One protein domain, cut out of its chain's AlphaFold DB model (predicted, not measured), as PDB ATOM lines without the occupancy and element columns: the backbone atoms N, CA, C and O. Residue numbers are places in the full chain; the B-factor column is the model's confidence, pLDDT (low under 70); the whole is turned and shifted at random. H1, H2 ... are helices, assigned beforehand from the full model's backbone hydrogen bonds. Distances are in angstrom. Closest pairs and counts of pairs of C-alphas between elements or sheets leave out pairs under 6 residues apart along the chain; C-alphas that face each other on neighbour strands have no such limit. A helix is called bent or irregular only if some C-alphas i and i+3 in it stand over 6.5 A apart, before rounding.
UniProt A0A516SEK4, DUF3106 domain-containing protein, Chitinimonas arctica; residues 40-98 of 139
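What this domain is: This is residues 40 to 98 of the 139 residues of the protein "DUF3106 domain-containing protein" of Chitinimonas arctica (UniProt A0A516SEK4). H2 and H3 make a narrow V, joined at one end by residues 80 and 81, and the kinked helix H1 sits across its open side and packs on both arms. The centres of the three helices make a triangle, and H2 and H3 come near each other mainly close to their link. The printed part has 59 residues with three named helices, H1, H2 and H3 in chain order, and no named strand; its class is all helix. It is compact, with a radius of gyration of the C-alphas of 10.9 A, and rounded, spanning 29 by 24 by 18 A.

Where its parts are: Residues 40 to 45 come before H1, residues 46 to 61, which begins at C-alpha 46 (15.792, -18.859, -21.900) and measures 20.0 A. H1 has a kink of 99 degrees near residue 54 and is irregular, with C-alphas 57 and 60 8.0 A apart. H2, residues 64 to 79, measures 24.0 A and is irregular too, with C-alphas 75 and 78 7.2 A apart. H3, residues 82 to 96, measures 21.0 A and ends at C-alpha 96 (32.390, -27.888, -24.090).

How they stand to each other: H1 and H2 touch and form a helical hairpin, opposite ways at a shallow tilt of 21 degrees; their closest C-alphas, of Gln 48 and Ala 74, are 5.2 A apart. H1 touches H3 with residues 52 to 58 alone, and H3 touches H1 with residues 92 to 96 alone. The closest C-alphas of H1 and H3, of Leu 55 and Ser 96, are 5.4 A apart, and the two run the same way at a shallow tilt of 24 degrees. H2 and H3 are close but not clearly touching, with the closest C-alphas, of Tyr 77 and Arg 85, 6.7 A apart. Every O i to N i+4 pair of H3 is within hydrogen-bond range, against 10 of 12 in H2 and 4 of 12 in H1, where 9 of 13 O i to N i+3 pairs are within range.

The domain as a whole: The C-alphas farthest apart, of Ser 61 and Ser 81, are 29.7 A apart. The printed part has no cut, and both links, H1 to H2 and H2 to H3, are tight. The mean pLDDT of the printed part is 87.0, and residue 98 is under 70.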
ATOM      1  N   ARG A  40      17.744 -28.772 -13.930       89.12
ATOM      2  CA  ARG A  40      17.880 -29.472 -15.214       89.12
ATOM      3  C   ARG A  40      17.959 -28.460 -16.352       89.12
ATOM      4  O   ARG A  40      17.514 -27.325 -16.184       89.12
ATOM      5  N   TRP A  41      18.484 -28.877 -17.502       90.12
ATOM      6  CA  TRP A  41      18.676 -27.996 -18.658       90.12
ATOM      7  C   TRP A  41      17.392 -27.247 -19.053       90.12
ATOM      8  O   TRP A  41      17.393 -26.025 -19.179       90.12
ATOM      9  N   ASP A  42      16.271 -27.960 -19.152       89.06
ATOM     10  CA  ASP A  42      14.985 -27.407 -19.596       89.06
ATOM     11  C   ASP A  42      14.324 -26.471 -18.573       89.06
ATOM     12  O   ASP A  42      13.527 -25.611 -18.944       89.06
ATOM     13  N   ALA A  43      14.700 -26.587 -17.294       89.56
ATOM     14  CA  ALA A  43      14.240 -25.707 -16.221       89.56
ATOM     15  C   ALA A  43      14.977 -24.353 -16.194       89.56
ATOM     16  O   ALA A  43      14.625 -23.470 -15.410       89.56
ATOM     17  N   LEU A  44      16.007 -24.167 -17.028       90.12
ATOM     18  CA  LEU A  44      16.750 -22.914 -17.103       90.12
ATOM     19  C   LEU A  44      15.958 -21.821 -17.853       90.12
ATOM     20  O   LEU A  44      15.430 -22.068 -18.949       90.12
ATOM     21  N   PRO A  45      15.945 -20.570 -17.350       91.44
ATOM     22  CA  PRO A  45      15.431 -19.418 -18.085       91.44
ATOM     23  C   PRO A  45      16.057 -19.305 -19.487       91.44
ATOM     24  O   PRO A  45      17.258 -19.553 -19.637       91.44
ATOM     25  N   PRO A  46      15.302 -18.883 -20.519       91.25
ATOM     26  CA  PRO A  46      15.792 -18.859 -21.900       91.25
ATOM     27  C   PRO A  46      17.065 -18.012 -22.064       91.25
ATOM     28  O   PRO A  46      17.999 -18.439 -22.736       91.25
ATOM     29  N   ALA A  47      17.162 -16.875 -21.368       88.81
ATOM     30  CA  ALA A  47      18.359 -16.032 -21.377       88.81
ATOM     31  C   ALA A  47      19.615 -16.754 -20.840       88.81
ATOM     32  O   ALA A  47      20.710 -16.555 -21.359       88.81
ATOM     33  N   GLN A  48      19.462 -17.627 -19.836       91.62
ATOM     34  CA  GLN A  48      20.572 -18.425 -19.305       91.62
ATOM     35  C   GLN A  48      20.932 -19.580 -20.245       91.62
ATOM     36  O   GLN A  48      22.116 -19.845 -20.447       91.62
ATOM     37  N   ARG A  49      19.934 -20.223 -20.875       92.94
ATOM     38  CA  ARG A  49      20.163 -21.272 -21.886       92.94
ATOM     39  C   ARG A  49      20.945 -20.769 -23.093       92.94
ATOM     40  O   ARG A  49      21.772 -21.514 -23.596       92.94
ATOM     41  N   VAL A  50      20.748 -19.521 -23.525       92.12
ATOM     42  CA  VAL A  50      21.546 -18.921 -24.613       92.12
ATOM     43  C   VAL A  50      23.026 -18.824 -24.230       92.12
ATOM     44  O   VAL A  50      23.879 -19.266 -24.994       92.12
ATOM     45  N   VAL A  51      23.342 -18.313 -23.034       91.19
ATOM     46  CA  VAL A  51      24.735 -18.206 -22.551       91.19
ATOM     47  C   VAL A  51      25.366 -19.589 -22.362       91.19
ATOM     48  O   VAL A  51      26.522 -19.805 -22.715       91.19
ATOM     49  N   LEU A  52      24.608 -20.543 -21.821       92.94
ATOM     50  CA  LEU A  52      25.091 -21.884 -21.489       92.94
ATOM     51  C   LEU A  52      24.957 -22.896 -22.639       92.94
ATOM     52  O   LEU A  52      25.323 -24.055 -22.456       92.94
ATOM     53  N   ALA A  53      24.486 -22.476 -23.820       90.88
ATOM     54  CA  ALA A  53      24.228 -23.345 -24.973       90.88
ATOM     55  C   ALA A  53      25.398 -24.275 -25.360       90.88
ATOM     56  O   ALA A  53      25.124 -25.439 -25.657       90.88
ATOM     57  N   PRO A  54      26.687 -23.861 -25.295       88.00
ATOM     58  CA  PRO A  54      27.807 -24.768 -25.564       88.00
ATOM     59  C   PRO A  54      27.860 -25.993 -24.639       88.00
ATOM     60  O   PRO A  54      28.414 -27.019 -25.016       88.00
ATOM     61  N   LEU A  55      27.295 -25.902 -23.430       87.00
ATOM     62  CA  LEU A  55      27.325 -26.958 -22.413       87.00
ATOM     63  C   LEU A  55      26.053 -27.826 -22.396       87.00
ATOM     64  O   LEU A  55      25.949 -28.715 -21.554       87.00
ATOM     65  N   ALA A  56      25.088 -27.574 -23.289       87.94
ATOM     66  CA  ALA A  56      23.760 -28.192 -23.255       87.94
ATOM     67  C   ALA A  56      23.801 -29.731 -23.279       87.94
ATOM     68  O   ALA A  56      23.151 -30.376 -22.458       87.94
ATOM     69  N   GLY A  57      24.601 -30.322 -24.176       85.44
ATOM     70  CA  GLY A  57      24.686 -31.782 -24.347       85.44
ATOM     71  C   GLY A  57      25.269 -32.529 -23.142       85.44
ATOM     72  O   GLY A  57      24.933 -33.686 -22.912       85.44
ATOM     73  N   ASP A  58      26.095 -31.856 -22.338       82.94
ATOM     74  CA  ASP A  58      26.724 -32.401 -21.130       82.94
ATOM     75  C   ASP A  58      26.027 -31.942 -19.834       82.94
ATOM     76  O   ASP A  58      26.471 -32.316 -18.745       82.94
ATOM     77  N   TRP A  59      24.960 -31.130 -19.911       87.31
ATOM     78  CA  TRP A  59      24.438 -30.377 -18.763       87.31
ATOM     79  C   TRP A  59      24.131 -31.259 -17.545       87.31
ATOM     80  O   TRP A  59      24.660 -31.031 -16.455       87.31
ATOM     81  N   ASP A  60      23.335 -32.311 -17.735       85.19
ATOM     82  CA  ASP A  60      22.931 -33.210 -16.647       85.19
ATOM     83  C   ASP A  60      24.085 -34.107 -16.138       85.19
ATOM     84  O   ASP A  60      23.989 -34.657 -15.040       85.19
ATOM     85  N   SER A  61      25.213 -34.192 -16.860       82.38
ATOM     86  CA  SER A  61      26.446 -34.857 -16.395       82.38
ATOM     87  C   SER A  61      27.275 -34.004 -15.422       82.38
ATOM     88  O   SER A  61      28.212 -34.519 -14.803       82.38
ATOM     89  N   TYR A  62      26.979 -32.707 -15.271       80.06
ATOM     90  CA  TYR A  62      27.679 -31.849 -14.313       80.06
ATOM     91  C   TYR A  62      27.143 -32.027 -12.877       80.06
ATOM     92  O   TYR A  62      25.921 -32.045 -12.664       80.06
ATOM     93  N   PRO A  63      28.034 -32.081 -11.859       81.62
ATOM     94  CA  PRO A  63      27.636 -32.075 -10.452       81.62
ATOM     95  C   PRO A  63      26.735 -30.874 -10.111       81.62
ATOM     96  O   PRO A  63      26.947 -29.800 -10.683       81.62
ATOM     97  N   PRO A  64      25.789 -31.001  -9.157       82.00
ATOM     98  CA  PRO A  64      24.854 -29.926  -8.813       82.00
ATOM     99  C   PRO A  64      25.532 -28.578  -8.530       82.00
ATOM    100  O   PRO A  64      25.240 -27.593  -9.202       82.00
ATOM    101  N   SER A  65      26.563 -28.570  -7.680       81.88
ATOM    102  CA  SER A  65      27.344 -27.369  -7.353       81.88
ATOM    103  C   SER A  65      28.043 -26.724  -8.558       81.88
ATOM    104  O   SER A  65      28.231 -25.508  -8.602       81.88
ATOM    105  N   GLN A  66      28.413 -27.506  -9.578       82.25
ATOM    106  CA  GLN A  66      28.973 -26.958 -10.815       82.25
ATOM    107  C   GLN A  66      27.882 -26.337 -11.698       82.25
ATOM    108  O   GLN A  66      28.120 -25.280 -12.286       82.25
ATOM    109  N   ARG A  67      26.688 -26.941 -11.756       87.44
ATOM    110  CA  ARG A  67      25.522 -26.354 -12.437       87.44
ATOM    111  C   ARG A  67      25.070 -25.058 -11.764       87.44
ATOM    112  O   ARG A  67      24.859 -24.075 -12.462       87.44
ATOM    113  N   GLU A  68      25.021 -25.011 -10.435       89.06
ATOM    114  CA  GLU A  68      24.732 -23.794  -9.655       89.06
ATOM    115  C   GLU A  68      25.706 -22.651  -9.987       89.06
ATOM    116  O   GLU A  68      25.277 -21.536 -10.286       89.06
ATOM    117  N   HIS A  69      27.017 -22.923 -10.025       86.44
ATOM    118  CA  HIS A  69      28.019 -21.928 -10.424       86.44
ATOM    119  C   HIS A  69      27.846 -21.441 -11.874       86.44
ATOM    120  O   HIS A  69      28.029 -20.254 -12.148       86.44
ATOM    121  N   LEU A  70      27.493 -22.333 -12.806       89.69
ATOM    122  CA  LEU A  70      27.234 -21.984 -14.208       89.69
ATOM    123  C   LEU A  70      25.958 -21.138 -14.362       89.69
ATOM    124  O   LEU A  70      25.962 -20.160 -15.109       89.69
ATOM    125  N   VAL A  71      24.903 -21.450 -13.607       91.94
ATOM    126  CA  VAL A  71      23.666 -20.655 -13.527       91.94
ATOM    127  C   VAL A  71      23.938 -19.260 -12.963       91.94
ATOM    128  O   VAL A  71      23.538 -18.267 -13.569       91.94
ATOM    129  N   ALA A  72      24.684 -19.160 -11.859       90.94
ATOM    130  CA  ALA A  72      25.067 -17.878 -11.267       90.94
ATOM    131  C   ALA A  72      25.947 -17.033 -12.211       90.94
ATOM    132  O   ALA A  72      25.818 -15.807 -12.257       90.94
ATOM    133  N   LEU A  73      26.813 -17.671 -13.008       89.50
ATOM    134  CA  LEU A  73      27.570 -17.004 -14.068       89.50
ATOM    135  C   LEU A  73      26.642 -16.475 -15.170       89.50
ATOM    136  O   LEU A  73      26.732 -15.301 -15.521       89.50
ATOM    137  N   ALA A  74      25.727 -17.304 -15.679       91.25
ATOM    138  CA  ALA A  74      24.780 -16.925 -16.729       91.25
ATOM    139  C   ALA A  74      23.818 -15.806 -16.291       91.25
ATOM    140  O   ALA A  74      23.491 -14.929 -17.085       91.25
ATOM    141  N   GLN A  75      23.421 -15.782 -15.014       92.38
ATOM    142  CA  GLN A  75      22.632 -14.696 -14.427       92.38
ATOM    143  C   GLN A  75      23.385 -13.354 -14.432       92.38
ATOM    144  O   GLN A  75      22.777 -12.308 -14.650       92.38
ATOM    145  N   ARG A  76      24.707 -13.367 -14.203       92.12
ATOM    146  CA  ARG A  76      25.546 -12.154 -14.163       92.12
ATOM    147  C   ARG A  76      26.104 -11.755 -15.531       92.12
ATOM    148  O   ARG A  76      26.414 -10.582 -15.719       92.12
ATOM    149  N   TYR A  77      26.176 -12.679 -16.486       91.56
ATOM    150  CA  TYR A  77      26.666 -12.466 -17.853       91.56
ATOM    151  C   TYR A  77      26.181 -11.170 -18.546       91.56
ATOM    152  O   TYR A  77      27.038 -10.449 -19.057       91.56
ATOM    153  N   PRO A  78      24.882 -10.791 -18.547       91.56
ATOM    154  CA  PRO A  78      24.444  -9.542 -19.188       91.56
ATOM    155  C   PRO A  78      24.983  -8.262 -18.524       91.56
ATOM    156  O   PRO A  78      24.988  -7.216 -19.163       91.56
ATOM    157  N   SER A  79      25.456  -8.330 -17.272       93.12
ATOM    158  CA  SER A  79      26.078  -7.197 -16.563       93.12
ATOM    159  C   SER A  79      27.596  -7.080 -16.770       93.12
ATOM    160  O   SER A  79      28.204  -6.130 -16.285       93.12
ATOM    161  N   LEU A  80      28.214  -8.034 -17.475       90.56
ATOM    162  CA  LEU A  80      29.652  -8.053 -17.744       90.56
ATOM    163  C   LEU A  80      30.038  -7.140 -18.920       90.56
ATOM    164  O   LEU A  80      29.315  -7.018 -19.921       90.56
ATOM    165  N   SER A  81      31.240  -6.563 -18.842       94.56
ATOM    166  CA  SER A  81      31.846  -5.836 -19.963       94.56
ATOM    167  C   SER A  81      32.041  -6.742 -21.190       94.56
ATOM    168  O   SER A  81      32.024  -7.971 -21.097       94.56
ATOM    169  N   ALA A  82      32.228  -6.142 -22.371       91.56
ATOM    170  CA  ALA A  82      32.442  -6.904 -23.604       91.56
ATOM    171  C   ALA A  82      33.692  -7.806 -23.534       91.56
ATOM    172  O   ALA A  82      33.661  -8.939 -24.013       91.56
ATOM    173  N   GLU A  83      34.762  -7.342 -22.880       90.38
ATOM    174  CA  GLU A  83      35.983  -8.128 -22.687       90.38
ATOM    175  C   GLU A  83      35.748  -9.322 -21.746       90.38
ATOM    176  O   GLU A  83      36.138 -10.450 -22.049       90.38
ATOM    177  N   GLU A  84      35.060  -9.105 -20.622       86.62
ATOM    178  CA  GLU A  84      34.709 -10.177 -19.685       86.62
ATOM    179  C   GLU A  84      33.789 -11.222 -20.322       86.62
ATOM    180  O   GLU A  84      34.010 -12.417 -20.123       86.62
ATOM    181  N   ARG A  85      32.810 -10.799 -21.138       91.38
ATOM    182  CA  ARG A  85      31.963 -11.717 -21.916       91.38
ATOM    183  C   ARG A  85      32.791 -12.558 -22.881       91.38
ATOM    184  O   ARG A  85      32.715 -13.780 -22.805       91.38
ATOM    185  N   GLY A  86      33.691 -11.949 -23.658       87.62
ATOM    186  CA  GLY A  86      34.594 -12.687 -24.551       87.62
ATOM    187  C   GLY A  86      35.484 -13.709 -23.824       87.62
ATOM    188  O   GLY A  86      35.688 -14.824 -24.317       87.62
ATOM    189  N   ARG A  87      35.960 -13.387 -22.610       86.94
ATOM    190  CA  ARG A  87      36.677 -14.343 -21.741       86.94
ATOM    191  C   ARG A  87      35.773 -15.496 -21.283       86.94
ATOM    192  O   ARG A  87      36.225 -16.642 -21.273       86.94
ATOM    193  N   VAL A  88      34.516 -15.223 -20.922       85.56
ATOM    194  CA  VAL A  88      33.531 -16.256 -20.553       85.56
ATOM    195  C   VAL A  88      33.207 -17.157 -21.743       85.56
ATOM    196  O   VAL A  88      33.321 -18.373 -21.607       85.56
ATOM    197  N   ASP A  89      32.906 -16.598 -22.914       85.69
ATOM    198  CA  ASP A  89      32.567 -17.358 -24.124       85.69
ATOM    199  C   ASP A  89      33.712 -18.283 -24.553       85.69
ATOM    200  O   ASP A  89      33.499 -19.456 -24.866       85.69
ATOM    201  N   THR A  90      34.948 -17.778 -24.507       84.69
ATOM    202  CA  THR A  90      36.161 -18.569 -24.772       84.69
ATOM    203  C   THR A  90      36.278 -19.738 -23.794       84.69
ATOM    204  O   THR A  90      36.565 -20.868 -24.194       84.69
ATOM    205  N   ARG A  91      36.007 -19.496 -22.506       82.94
ATOM    206  CA  ARG A  91      36.076 -20.526 -21.466       82.94
ATOM    207  C   ARG A  91      34.963 -21.564 -21.591       82.94
ATOM    208  O   ARG A  91      35.240 -22.743 -21.407       82.94
ATOM    209  N   LEU A  92      33.740 -21.148 -21.928       83.31
ATOM    210  CA  LEU A  92      32.605 -22.046 -22.158       83.31
ATOM    211  C   LEU A  92      32.855 -22.950 -23.370       83.31
ATOM    212  O   LEU A  92      32.668 -24.156 -23.253       83.31
ATOM    213  N   LYS A  93      33.375 -22.404 -24.480       82.50
ATOM    214  CA  LYS A  93      33.787 -23.188 -25.661       82.50
ATOM    215  C   LYS A  93      34.894 -24.195 -25.340       82.50
ATOM    216  O   LYS A  93      34.819 -25.350 -25.747       82.50
ATOM    217  N   HIS A  94      35.903 -23.789 -24.569       75.19
ATOM    218  CA  HIS A  94      36.936 -24.718 -24.113       75.19
ATOM    219  C   HIS A  94      36.356 -25.808 -23.190       75.19
ATOM    220  O   HIS A  94      36.708 -26.978 -23.309       75.19
ATOM    221  N   TRP A  95      35.417 -25.466 -22.304       72.19
ATOM    222  CA  TRP A  95      34.773 -26.441 -21.420       72.19
ATOM    223  C   TRP A  95      33.828 -27.402 -22.146       72.19
ATOM    224  O   TRP A  95      33.778 -28.561 -21.746       72.19
ATOM    225  N   SER A  96      33.159 -26.980 -23.225       74.06
ATOM    226  CA  SER A  96      32.390 -27.888 -24.090       74.06
ATOM    227  C   SER A  96      33.273 -28.862 -24.873       74.06
ATOM    228  O   SER A  96      32.808 -29.929 -25.248       74.06
ATOM    229  N   THR A  97      34.554 -28.536 -25.100       75.31
ATOM    230  CA  THR A  97      35.506 -29.484 -25.713       75.31
ATOM    231  C   THR A  97      36.102 -30.493 -24.727       75.31
ATOM    232  O   THR A  97      36.741 -31.439 -25.169       75.31
ATOM    233  N   LEU A  98      35.910 -30.326 -23.410       67.75
ATOM    234  CA  LEU A  98      36.457 -31.238 -22.400       67.75
ATOM    235  C   LEU A  98      35.482 -32.382 -22.101       67.75
ATOM    236  O   LEU A  98      34.550 -32.245 -21.293       67.75
TER     237      LEU A  98